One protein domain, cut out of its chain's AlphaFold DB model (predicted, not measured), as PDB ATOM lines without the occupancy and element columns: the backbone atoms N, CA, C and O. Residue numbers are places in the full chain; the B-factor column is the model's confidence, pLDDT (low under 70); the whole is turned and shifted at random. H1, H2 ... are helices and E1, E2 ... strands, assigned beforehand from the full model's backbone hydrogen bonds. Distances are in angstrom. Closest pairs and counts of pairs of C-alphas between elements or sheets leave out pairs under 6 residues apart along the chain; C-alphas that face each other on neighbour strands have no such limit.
ATOM      1  N   PHE A   4      45.166  -3.985 -11.482       79.50
ATOM      2  CA  PHE A   4      45.924  -4.948 -12.264       79.50
ATOM      3  C   PHE A   4      47.303  -4.369 -12.512       79.50
ATOM      4  O   PHE A   4      47.405  -3.231 -12.971       79.50
ATOM      5  N   ARG A   5      48.346  -5.153 -12.237       79.25
ATOM      6  CA  ARG A   5      49.721  -4.806 -12.578       79.25
ATOM      7  C   ARG A   5      50.223  -5.748 -13.652       79.25
ATOM      8  O   ARG A   5      50.093  -6.967 -13.544       79.25
ATOM      9  N   VAL A   6      50.771  -5.173 -14.708       76.62
ATOM     10  CA  VAL A   6      51.182  -5.906 -15.895       76.62
ATOM     11  C   VAL A   6      52.590  -5.531 -16.274       76.62
ATOM     12  O   VAL A   6      52.945  -4.362 -16.183       76.62
ATOM     13  N   ASN A   7      53.368  -6.521 -16.690       72.50
ATOM     14  CA  ASN A   7      54.720  -6.329 -17.181       72.50
ATOM     15  C   ASN A   7      54.781  -6.646 -18.673       72.50
ATOM     16  O   ASN A   7      53.993  -7.449 -19.184       72.50
ATOM     17  N   GLN A   8      55.705  -6.006 -19.377       66.50
ATOM     18  CA  GLN A   8      55.963  -6.327 -20.767       66.50
ATOM     19  C   GLN A   8      56.791  -7.615 -20.851       66.50
ATOM     20  O   GLN A   8      57.873  -7.704 -20.281       66.50
ATOM     21  N   ASP A   9      56.295  -8.601 -21.594       64.38
ATOM     22  CA  ASP A   9      57.025  -9.820 -21.928       64.38
ATOM     23  C   ASP A   9      56.763 -10.195 -23.392       64.38
ATOM     24  O   ASP A   9      55.618 -10.241 -23.849       64.38
ATOM     25  N   ARG A  10      57.840 -10.425 -24.152       58.41
ATOM     26  CA  ARG A  10      57.813 -10.814 -25.580       58.41
ATOM     27  C   ARG A  10      56.847  -9.981 -26.441       58.41
ATOM     28  O   ARG A  10      56.051 -10.526 -27.202       58.41
ATOM     29  N   GLY A  11      56.877  -8.654 -26.290       56.97
ATOM     30  CA  GLY A  11      56.022  -7.729 -27.051       56.97
ATOM     31  C   GLY A  11      54.549  -7.699 -26.614       56.97
ATOM     32  O   GLY A  11      53.763  -6.925 -27.158       56.97
ATOM     33  N   SER A  12      54.178  -8.492 -25.606       57.88
ATOM     34  CA  SER A  12      52.845  -8.537 -25.005       57.88
ATOM     35  C   SER A  12      52.862  -7.925 -23.607       57.88
ATOM     36  O   SER A  12      53.860  -7.996 -22.898       57.88
ATOM     37  N   TRP A  13      51.745  -7.340 -23.185       66.56
ATOM     38  CA  TRP A  13      51.556  -6.943 -21.793       66.56
ATOM     39  C   TRP A  13      50.888  -8.094 -21.045       66.56
ATOM     40  O   TRP A  13      49.716  -8.404 -21.283       66.56
ATOM     41  N   ILE A  14      51.653  -8.750 -20.175       68.38
ATOM     42  CA  ILE A  14      51.188  -9.847 -19.332       68.38
ATOM     43  C   ILE A  14      50.913  -9.284 -17.944       68.38
ATOM     44  O   ILE A  14      51.805  -8.839 -17.225       68.38
ATOM     45  N   ALA A  15      49.645  -9.291 -17.571       66.25
ATOM     46  CA  ALA A  15      49.194  -8.967 -16.237       66.25
ATOM     47  C   ALA A  15      49.441 -10.118 -15.297       66.25
ATOM     48  O   ALA A  15      49.050 -11.234 -15.615       66.25
ATOM     49  N   ARG A  16      49.946  -9.828 -14.102       69.12
ATOM     50  CA  ARG A  16      49.674 -10.672 -12.948       69.12
ATOM     51  C   ARG A  16      48.475 -10.076 -12.221       69.12
ATOM     52  O   ARG A  16      48.495  -8.926 -11.784       69.12
ATOM     53  N   VAL A  17      47.409 -10.851 -12.103       68.81
ATOM     54  CA  VAL A  17      46.217 -10.490 -11.344       68.81
ATOM     55  C   VAL A  17      46.545 -10.638  -9.860       68.81
ATOM     56  O   VAL A  17      46.459 -11.727  -9.287       68.81
ATOM     57  N   GLU A  18      46.977  -9.531  -9.256       66.19
ATOM     58  CA  GLU A  18      47.273  -9.449  -7.823       66.19
ATOM     59  C   GLU A  18      45.991  -9.506  -6.978       66.19
ATOM     60  O   GLU A  18      46.015 -10.087  -5.901       66.19
ATOM     61  N   ASN A  19      44.872  -8.954  -7.468       67.31
ATOM     62  CA  ASN A  19      43.567  -8.937  -6.794       67.31
ATOM     63  C   ASN A  19      42.408  -8.971  -7.817       67.31
ATOM     64  O   ASN A  19      42.620  -8.709  -8.996       67.31
ATOM     65  N   GLY A  20      41.183  -9.284  -7.372       66.06
ATOM     66  CA  GLY A  20      39.947  -9.211  -8.182       66.06
ATOM     67  C   GLY A  20      39.804 -10.250  -9.300       66.06
ATOM     68  O   GLY A  20      39.097 -10.030 -10.282       66.06
ATOM     69  N   ARG A  21      40.411 -11.428  -9.119       71.06
ATOM     70  CA  ARG A  21      40.234 -12.611  -9.987       71.06
ATOM     71  C   ARG A  21      38.769 -13.004 -10.178       71.06
ATOM     72  O   ARG A  21      38.363 -13.348 -11.286       71.06
ATOM     73  N   ALA A  22      37.963 -12.874  -9.123       73.06
ATOM     74  CA  ALA A  22      36.527 -13.133  -9.167       73.06
ATOM     75  C   ALA A  22      35.789 -12.214 -10.160       73.06
ATOM     76  O   ALA A  22      34.886 -12.668 -10.861       73.06
ATOM     77  N   GLU A  23      36.207 -10.949 -10.290       73.25
ATOM     78  CA  GLU A  23      35.619  -9.995 -11.246       73.25
ATOM     79  C   GLU A  23      35.920 -10.389 -12.700       73.25
ATOM     80  O   GLU A  23      35.124 -10.120 -13.599       73.25
ATOM     81  N   LEU A  24      37.039 -11.085 -12.918       73.25
ATOM     82  CA  LEU A  24      37.423 -11.662 -14.205       73.25
ATOM     83  C   LEU A  24      36.929 -13.101 -14.412       73.25
ATOM     84  O   LEU A  24      37.187 -13.670 -15.472       73.25
ATOM     85  N   ARG A  25      36.220 -13.691 -13.436       75.31
ATOM     86  CA  ARG A  25      35.810 -15.109 -13.437       75.31
ATOM     87  C   ARG A  25      36.991 -16.053 -13.709       75.31
ATOM     88  O   ARG A  25      36.904 -16.975 -14.525       75.31
ATOM     89  N   MET A  26      38.120 -15.765 -13.071       70.88
ATOM     90  CA  MET A  26      39.325 -16.583 -13.152       70.88
ATOM     91  C   MET A  26      39.439 -17.503 -11.944       70.88
ATOM     92  O   MET A  26      39.186 -17.076 -10.819       70.88
ATOM     93  N   ASP A  27      39.855 -18.739 -12.207       68.19
ATOM     94  CA  ASP A  27      40.207 -19.724 -11.188       68.19
ATOM     95  C   ASP A  27      41.595 -19.409 -10.608       68.19
ATOM     96  O   ASP A  27      42.402 -18.723 -11.241       68.19
ATOM     97  N   ASP A  28      41.890 -19.908  -9.409       64.50
ATOM     98  CA  ASP A  28      43.094 -19.508  -8.669       64.50
ATOM     99  C   ASP A  28      44.424 -20.050  -9.216       64.50
ATOM    100  O   ASP A  28      45.486 -19.590  -8.783       64.50
ATOM    101  N   GLU A  29      44.368 -20.981 -10.169       66.56
ATOM    102  CA  GLU A  29      45.532 -21.710 -10.682       66.56
ATOM    103  C   GLU A  29      46.388 -20.910 -11.678       66.56
ATOM    104  O   GLU A  29      47.600 -21.110 -11.712       66.56
ATOM    105  N   ASP A  30      45.809 -19.968 -12.435       67.81
ATOM    106  CA  ASP A  30      46.561 -19.112 -13.369       67.81
ATOM    107  C   ASP A  30      46.423 -17.632 -12.979       67.81
ATOM    108  O   ASP A  30      45.379 -17.011 -13.213       67.81
ATOM    109  N   PRO A  31      47.463 -17.030 -12.374       67.94
ATOM    110  CA  PRO A  31      47.417 -15.642 -11.959       67.94
ATOM    111  C   PRO A  31      47.562 -14.668 -13.132       67.94
ATOM    112  O   PRO A  31      47.518 -13.466 -12.879       67.94
ATOM    113  N   TYR A  32      47.796 -15.117 -14.369       71.00
ATOM    114  CA  TYR A  32      48.174 -14.231 -15.462       71.00
ATOM    115  C   TYR A  32      47.028 -13.934 -16.442       71.00
ATOM    116  O   TYR A  32      46.220 -14.800 -16.772       71.00
ATOM    117  N   VAL A  33      46.969 -12.695 -16.956       71.75
ATOM    118  CA  VAL A  33      46.109 -12.326 -18.098       71.75
ATOM    119  C   VAL A  33      46.859 -11.527 -19.149       71.75
ATOM    120  O   VAL A  33      47.582 -10.589 -18.840       71.75
ATOM    121  N   ALA A  34      46.657 -11.857 -20.419       69.50
ATOM    122  CA  ALA A  34      47.162 -11.040 -21.514       69.50
ATOM    123  C   ALA A  34      46.228  -9.848 -21.764       69.50
ATOM    124  O   ALA A  34      45.010 -10.022 -21.876       69.50
ATOM    125  N   VAL A  35      46.808  -8.651 -21.897       71.00
ATOM    126  CA  VAL A  35      46.088  -7.408 -22.204       71.00
ATOM    127  C   VAL A  35      46.325  -7.017 -23.659       71.00
ATOM    128  O   VAL A  35      47.459  -6.808 -24.084       71.00
ATOM    129  N   ALA A  64      53.096 -10.591 -31.946       56.56
ATOM    130  CA  ALA A  64      54.281 -10.368 -32.784       56.56
ATOM    131  C   ALA A  64      54.479  -8.893 -33.195       56.56
ATOM    132  O   ALA A  64      55.175  -8.603 -34.169       56.56
ATOM    133  N   ARG A  65      53.836  -7.945 -32.496       60.16
ATOM    134  CA  ARG A  65      54.037  -6.507 -32.720       60.16
ATOM    135  C   ARG A  65      55.028  -5.938 -31.711       60.16
ATOM    136  O   ARG A  65      54.731  -5.877 -30.525       60.16
ATOM    137  N   ASP A  66      56.135  -5.406 -32.214       56.38
ATOM    138  CA  ASP A  66      57.003  -4.521 -31.439       56.38
ATOM    139  C   ASP A  66      56.327  -3.163 -31.215       56.38
ATOM    140  O   ASP A  66      55.786  -2.588 -32.164       56.38
ATOM    141  N   THR A  67      56.374  -2.655 -29.971       56.25
ATOM    142  CA  THR A  67      56.642  -1.246 -29.559       56.25
ATOM    143  C   THR A  67      55.857  -0.810 -28.316       56.25
ATOM    144  O   THR A  67      54.647  -0.640 -28.373       56.25
ATOM    145  N   SER A  68      56.548  -0.473 -27.223       55.72
ATOM    146  CA  SER A  68      55.978   0.113 -25.992       55.72
ATOM    147  C   SER A  68      55.250   1.457 -26.219       55.72
ATOM    148  O   SER A  68      54.179   1.687 -25.658       55.72
ATOM    149  N   GLY A  69      55.766   2.334 -27.092       61.69
ATOM    150  CA  GLY A  69      55.210   3.679 -27.333       61.69
ATOM    151  C   GLY A  69      53.819   3.712 -27.987       61.69
ATOM    152  O   GLY A  69      52.991   4.568 -27.654       61.69
ATOM    153  N   ARG A  70      53.511   2.755 -28.871       64.94
ATOM    154  CA  ARG A  70      52.189   2.664 -29.512       64.94
ATOM    155  C   ARG A  70      51.106   2.291 -28.500       64.94
ATOM    156  O   ARG A  70      50.032   2.885 -28.511       64.94
ATOM    157  N   TRP A  71      51.408   1.370 -27.585       66.75
ATOM    158  CA  TRP A  71      50.480   0.941 -26.536       66.75
ATOM    159  C   TRP A  71      50.125   2.070 -25.578       66.75
ATOM    160  O   TRP A  71      48.948   2.241 -25.272       66.75
ATOM    161  N   ARG A  72      51.101   2.906 -25.189       68.06
ATOM    162  CA  ARG A  72      50.818   4.087 -24.357       68.06
ATOM    163  C   ARG A  72      49.764   4.979 -24.986       68.06
ATOM    164  O   ARG A  72      48.804   5.353 -24.328       68.06
ATOM    165  N   THR A  73      49.922   5.263 -26.275       70.06
ATOM    166  CA  THR A  73      48.987   6.101 -27.033       70.06
ATOM    167  C   THR A  73      47.587   5.488 -27.056       70.06
ATOM    168  O   THR A  73      46.601   6.190 -26.846       70.06
ATOM    169  N   LEU A  74      47.492   4.172 -27.255       69.06
ATOM    170  CA  LEU A  74      46.214   3.466 -27.301       69.06
ATOM    171  C   LEU A  74      45.483   3.479 -25.950       69.06
ATOM    172  O   LEU A  74      44.282   3.748 -25.918       69.06
ATOM    173  N   ILE A  75      46.199   3.276 -24.841       73.00
ATOM    174  CA  ILE A  75      45.632   3.380 -23.487       73.00
ATOM    175  C   ILE A  75      45.147   4.805 -23.227       73.00
ATOM    176  O   ILE A  75      43.997   5.003 -22.840       73.00
ATOM    177  N   SER A  76      45.992   5.800 -23.509       73.00
ATOM    178  CA  SER A  76      45.652   7.216 -23.332       73.00
ATOM    179  C   SER A  76      44.467   7.658 -24.196       73.00
ATOM    180  O   SER A  76      43.751   8.580 -23.826       73.00
ATOM    181  N   SER A  77      44.235   6.997 -25.335       72.69
ATOM    182  CA  SER A  77      43.098   7.274 -26.222       72.69
ATOM    183  C   SER A  77      41.766   6.675 -25.747       72.69
ATOM    184  O   SER A  77      40.752   6.833 -26.424       72.69
ATOM    185  N   GLY A  78      41.753   5.984 -24.600       74.25
ATOM    186  CA  GLY A  78      40.543   5.401 -24.018       74.25
ATOM    187  C   GLY A  78      40.002   4.212 -24.808       74.25
ATOM    188  O   GLY A  78      38.805   3.933 -24.767       74.25
ATOM    189  N   LYS A  79      40.853   3.516 -25.569       78.81
ATOM    190  CA  LYS A  79      40.420   2.355 -26.346       78.81
ATOM    191  C   LYS A  79      40.137   1.154 -25.432       78.81
ATOM    192  O   LYS A  79      40.887   0.929 -24.479       78.81
ATOM    193  N   PRO A  80      39.098   0.350 -25.726       77.25
ATOM    194  CA  PRO A  80      38.839  -0.875 -24.984       77.25
ATOM    195  C   PRO A  80      39.995  -1.871 -25.085       77.25
ATOM    196  O   PRO A  80      40.652  -1.995 -26.125       77.25
ATOM    197  N   VAL A  81      40.177  -2.650 -24.023       80.06
ATOM    198  CA  VAL A  81      41.158  -3.729 -23.942       80.06
ATOM    199  C   VAL A  81      40.455  -5.079 -23.878       80.06
ATOM    200  O   VAL A  81      39.565  -5.311 -23.067       80.06
ATOM    201  N   LEU A  82      40.852  -5.986 -24.753       78.25
ATOM    202  CA  LEU A  82      40.571  -7.403 -24.673       78.25
ATOM    203  C   LEU A  82      41.500  -8.044 -23.634       78.25
ATOM    204  O   LEU A  82      42.719  -8.050 -23.797       78.25
ATOM    205  N   LEU A  83      40.906  -8.639 -22.605       80.19
ATOM    206  CA  LEU A  83      41.604  -9.496 -21.652       80.19
ATOM    207  C   LEU A  83      41.457 -10.966 -22.037       80.19
ATOM    208  O   LEU A  83      40.403 -11.401 -22.517       80.19
ATOM    209  N   ARG A  84      42.513 -11.744 -21.810       79.56
ATOM    210  CA  ARG A  84      42.555 -13.195 -22.041       79.56
ATOM    211  C   ARG A  84      43.282 -13.887 -20.900       79.56
ATOM    212  O   ARG A  84      44.168 -13.271 -20.320       79.56
ATOM    213  N   ARG A  85      42.961 -15.154 -20.623       76.38
ATOM    214  CA  ARG A  85      43.768 -15.976 -19.710       76.38
ATOM    215  C   ARG A  85      45.221 -16.032 -20.195       76.38
ATOM    216  O   ARG A  85      45.484 -15.830 -21.390       76.38
ATOM    217  N   GLY A  86      46.124 -16.248 -19.245       66.50
ATOM    218  CA  GLY A  86      47.562 -16.308 -19.438       66.50
ATOM    219  C   GLY A  86      47.979 -17.254 -20.558       66.50
ATOM    220  O   GLY A  86      47.192 -18.022 -21.120       66.50
ATOM    221  N   MET A  87      49.237 -17.126 -20.960       68.19
ATOM    222  CA  MET A  87      49.820 -18.053 -21.915       68.19
ATOM    223  C   MET A  87      50.025 -19.394 -21.214       68.19
ATOM    224  O   MET A  87      50.671 -19.434 -20.174       68.19
ATOM    225  N   ASP A  88      49.522 -20.477 -21.804       63.28
ATOM    226  CA  ASP A  88      49.979 -21.807 -21.406       63.28
ATOM    227  C   ASP A  88      51.471 -21.917 -21.754       63.28
ATOM    228  O   ASP A  88      51.853 -21.772 -22.920       63.28
ATOM    229  N   GLU A  89      52.320 -22.128 -20.746       53.75
ATOM    230  CA  GLU A  89      53.779 -22.171 -20.904       53.75
ATOM    231  C   GLU A  89      54.228 -23.277 -21.872       53.75
ATOM    232  O   GLU A  89      55.260 -23.136 -22.537       53.75
ATOM    233  N   ILE A  90      53.428 -24.344 -22.003       58.31
ATOM    234  CA  ILE A  90      53.729 -25.509 -22.841       58.31
ATOM    235  C   ILE A  90      53.379 -25.230 -24.305       58.31
ATOM    236  O   ILE A  90      54.254 -25.279 -25.174       58.31
ATOM    237  N   SER A  91      52.115 -24.918 -24.607       58.00
ATOM    238  CA  SER A  91      51.670 -24.658 -25.986       58.00
ATOM    239  C   SER A  91      52.051 -23.271 -26.499       58.00
ATOM    240  O   SER A  91      51.881 -22.990 -27.690       58.00
ATOM    241  N   ARG A  92      52.527 -22.382 -25.614       60.44
ATOM    242  CA  ARG A  92      52.845 -20.972 -25.900       60.44
ATOM    243  C   ARG A  92      51.697 -20.233 -26.585       60.44
ATOM    244  O   ARG A  92      51.899 -19.271 -27.329       60.44
ATOM    245  N   THR A  93      50.479 -20.704 -26.351       60.34
ATOM    246  CA  THR A  93      49.268 -20.168 -26.949       60.34
ATOM    247  C   THR A  93      48.549 -19.348 -25.895       60.34
ATOM    248  O   THR A  93      48.395 -19.762 -24.749       60.34
ATOM    249  N   ALA A  94      48.125 -18.146 -26.274       64.75
ATOM    250  CA  ALA A  94      47.333 -17.308 -25.388       64.75
ATOM    251  C   ALA A  94      46.022 -18.020 -25.022       64.75
ATOM    252  O   ALA A  94      45.317 -18.494 -25.922       64.75
ATOM    253  N   GLY A  95      45.689 -18.044 -23.731       69.88
ATOM    254  CA  GLY A  95      44.503 -18.701 -23.198       69.88
ATOM    255  C   GLY A  95      43.174 -18.100 -23.681       69.88
ATOM    256  O   GLY A  95      43.144 -17.119 -24.443       69.88
ATOM    257  N   PRO A  96      42.033 -18.689 -23.286       76.12
ATOM    258  CA  PRO A  96      40.713 -18.242 -23.720       76.12
ATOM    259  C   PRO A  96      40.457 -16.775 -23.370       76.12
ATOM    260  O   PRO A  96      41.061 -16.187 -22.472       76.12
ATOM    261  N   LYS A  97      39.558 -16.157 -24.129       78.94
ATOM    262  CA  LYS A  97      39.199 -14.756 -23.935       78.94
ATOM    263  C   LYS A  97      38.343 -14.594 -22.702       78.94
ATOM    264  O   LYS A  97      37.471 -15.411 -22.443       78.94
ATOM    265  N   ILE A  98      38.575 -13.497 -22.001       81.50
ATOM    266  CA  ILE A  98      37.766 -13.102 -20.859       81.50
ATOM    267  C   ILE A  98      36.731 -12.080 -21.329       81.50
ATOM    268  O   ILE A  98      35.548 -12.253 -21.085       81.50
ATOM    269  N   GLY A  99      37.123 -11.039 -22.066       79.06
ATOM    270  CA  GLY A  99      36.172 -10.046 -22.580       79.06
ATOM    271  C   GLY A  99      36.825  -8.724 -22.955       79.06
ATOM    272  O   GLY A  99      38.037  -8.574 -22.805       79.06
ATOM    273  N   LEU A 100      36.019  -7.771 -23.428       80.75
ATOM    274  CA  LEU A 100      36.455  -6.397 -23.677       80.75
ATOM    275  C   LEU A 100      36.082  -5.483 -22.513       80.75
ATOM    276  O   LEU A 100      34.940  -5.488 -22.045       80.75
ATOM    277  N   PHE A 101      37.031  -4.653 -22.101       84.12
ATOM    278  CA  PHE A 101      36.916  -3.779 -20.946       84.12
ATOM    279  C   PHE A 101      37.433  -2.378 -21.248       84.12
ATOM    280  O   PHE A 101      38.447  -2.201 -21.914       84.12
ATOM    281  N   MET A 102      36.765  -1.376 -20.699       85.12
ATOM    282  CA  MET A 102      37.345  -0.053 -20.516       85.12
ATOM    283  C   MET A 102      38.250  -0.088 -19.293       85.12
ATOM    284  O   MET A 102      37.868  -0.650 -18.262       85.12
ATOM    285  N   ILE A 103      39.425   0.529 -19.398       84.94
ATOM    286  CA  ILE A 103      40.383   0.617 -18.297       84.94
ATOM    287  C   ILE A 103      40.696   2.063 -17.952       84.94
ATOM    288  O   ILE A 103      40.651   2.941 -18.809       84.94
ATOM    289  N   ASN A 104      41.057   2.287 -16.695       85.62
ATOM    290  CA  ASN A 104      41.679   3.515 -16.234       85.62
ATOM    291  C   ASN A 104      43.124   3.199 -15.837       85.62
ATOM    292  O   ASN A 104      43.345   2.424 -14.901       85.62
ATOM    293  N   ALA A 105      44.091   3.756 -16.567       80.56
ATOM    294  CA  ALA A 105      45.509   3.559 -16.295       80.56
ATOM    295  C   ALA A 105      45.955   4.437 -15.121       80.56
ATOM    296  O   ALA A 105      45.752   5.646 -15.119       80.56
ATOM    297  N   LEU A 106      46.555   3.803 -14.118       81.56
ATOM    298  CA  LEU A 106      46.982   4.428 -12.868       81.56
ATOM    299  C   LEU A 106      48.474   4.779 -12.894       81.56
ATOM    300  O   LEU A 106      48.870   5.813 -12.367       81.56
ATOM    301  N   ALA A 107      49.295   3.930 -13.516       82.75
ATOM    302  CA  ALA A 107      50.725   4.156 -13.709       82.75
ATOM    303  C   ALA A 107      51.212   3.386 -14.940       82.75
ATOM    304  O   ALA A 107      50.724   2.294 -15.211       82.75
ATOM    305  N   MET A 108      52.167   3.927 -15.697       77.94
ATOM    306  CA  MET A 108      52.705   3.250 -16.881       77.94
ATOM    307  C   MET A 108      54.130   3.709 -17.179       77.94
ATOM    308  O   MET A 108      54.395   4.908 -17.246       77.94
ATOM    309  N   ASN A 109      55.027   2.757 -17.416       77.00
ATOM    310  CA  ASN A 109      56.384   2.994 -17.902       77.00
ATOM    311  C   ASN A 109      56.707   2.025 -19.058       77.00
ATOM    312  O   ASN A 109      55.805   1.667 -19.817       77.00
ATOM    313  N   GLU A 110      57.985   1.776 -19.366       72.62
ATOM    314  CA  GLU A 110      58.398   0.910 -20.493       72.62
ATOM    315  C   GLU A 110      58.157  -0.565 -20.219       72.62
ATOM    316  O   GLU A 110      57.839  -1.302 -21.144       72.62
ATOM    317  N   GLU A 111      58.215  -0.955 -18.954       74.38
ATOM    318  CA  GLU A 111      58.235  -2.345 -18.525       74.38
ATOM    319  C   GLU A 111      56.981  -2.731 -17.749       74.38
ATOM    320  O   GLU A 111      56.656  -3.911 -17.702       74.38
ATOM    321  N   SER A 112      56.262  -1.767 -17.163       77.00
ATOM    322  CA  SER A 112      55.070  -2.002 -16.351       77.00
ATOM    323  C   SER A 112      53.904  -1.055 -16.659       77.00
ATOM    324  O   SER A 112      54.074   0.106 -17.039       77.00
ATOM    325  N   LEU A 113      52.688  -1.564 -16.474       78.81
ATOM    326  CA  LEU A 113      51.432  -0.823 -16.514       78.81
ATOM    327  C   LEU A 113      50.564  -1.266 -15.328       78.81
ATOM    328  O   LEU A 113      50.342  -2.451 -15.097       78.81
ATOM    329  N   GLU A 114      50.046  -0.301 -14.584       84.25
ATOM    330  CA  GLU A 114      49.032  -0.494 -13.558       84.25
ATOM    331  C   GLU A 114      47.721   0.125 -14.043       84.25
ATOM    332  O   GLU A 114      47.689   1.294 -14.430       84.25
ATOM    333  N   PHE A 115      46.631  -0.637 -14.027       84.31
ATOM    334  CA  PHE A 115      45.314  -0.145 -14.427       84.31
ATOM    335  C   PHE A 115      44.198  -0.718 -13.561       84.31
ATOM    336  O   PHE A 115      44.382  -1.658 -12.795       84.31
ATOM    337  N   SER A 116      43.008  -0.149 -13.701       86.25
ATOM    338  CA  SER A 116      41.775  -0.647 -13.097       86.25
ATOM    339  C   SER A 116      40.700  -0.829 -14.161       86.25
ATOM    340  O   SER A 116      40.684  -0.102 -15.156       86.25
ATOM    341  N   LEU A 117      39.817  -1.810 -13.978       86.25
ATOM    342  CA  LEU A 117      38.677  -2.009 -14.872       86.25
ATOM    343  C   LEU A 117      37.602  -0.980 -14.540       86.25
ATOM    344  O   LEU A 117      37.218  -0.825 -13.382       86.25
TER     345      LEU A 117
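Overview. This is residues 4 to 35 and 64 to 117 of the 125 residues of an uncharacterized protein of Aureimonas leprariae (UniProt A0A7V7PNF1). The domain is a small closed barrel of six antiparallel strands, with the helix H2 packed outside it and the very short H1 outside it on a roughly opposite side. The longest strand, E5, bends sharply as it goes round the barrel, pairing with E4 by its first part and with E6 by its later part. The printed part has 86 residues, with two named helices and six named strands in the order E1 E2 H1 E3 H2 E4 E5 E6, a mixed class. Round the ring run E1 E2 E3 E4 E5 E6 and back to E1. The whole is compact, with a radius of gyration of the C-alphas of 12.3 A and spans of 31 by 26 by 19 A.

Arrangement. E1, residues 4 to 9, and E2, residues 12 to 16, form an antiparallel hairpin, with N 7 and O 14 2.8 A apart. E3, residues 32 to 35, is antiparallel to E2, with N 15 and O 33 at 2.7 A. E4, residues 81 to 85, is antiparallel to E3, with N 34 and O 84 at 2.9 A. E5, residues 97 to 108, forms a hairpin with E4, N 81 and O 101 being 2.8 A apart. E5 bends by 82 degrees at residue 105; its pairing is staggered, with E4 over residues 97 to 101 and with E6, residues 112 to 117, over residues 103 to 108. E5 and E6 are a hairpin, with N 106 and O 114 at 2.8 A; E4, E5 and E6 make a meander, each strand the antiparallel neighbour of the one before. E6 and E1 close the barrel, with N 6 and O 113 at 2.8 A. H1, residues 21 to 24, is on the barrel, outside it, at a height of 8.4 A over the sheet and over none of the strands; its closest C-alpha pair with E5 is Leu 24 and Ile 98, 6.8 A. H2, residues 68 to 76, is also on the barrel and outside it, at a height of 9.0 A; its closest C-alpha pair with E5 is Ile 75 and Ala 105, 7.2 A. H1 and H2 are apart. In H2 every O i to N i+4 pair is within hydrogen-bond range; H1 is too short for such a pair.

Along the chain. E1 begins at C-alpha 4 (45.924, -4.948, -12.264) and is 15.5 A long. E2 measures 12.6 A, H1 5.2 A and E3 9.8 A. H2 begins at C-alpha 68 (55.978, 0.113, -25.992) and measures 12.8 A. E4 measures 13.2 A and E5 23.6 A. E6, 16.5 A long, ends at C-alpha 117 (38.677, -2.009, -14.872).

Size, cuts and confidence. The two C-alphas farthest apart, those of Ser 77 and Ile 90, are 34.6 A apart. Residues 36 to 63 are not printed, and C-alphas 35 and 64 are 13.7 A apart across the cut. The link from E4 to E5, 11 residues, is long. The mean pLDDT of the printed part is 71.4, and 39 residues are under 70, among them residues 8 to 20, 64 to 72 and 86 to 95.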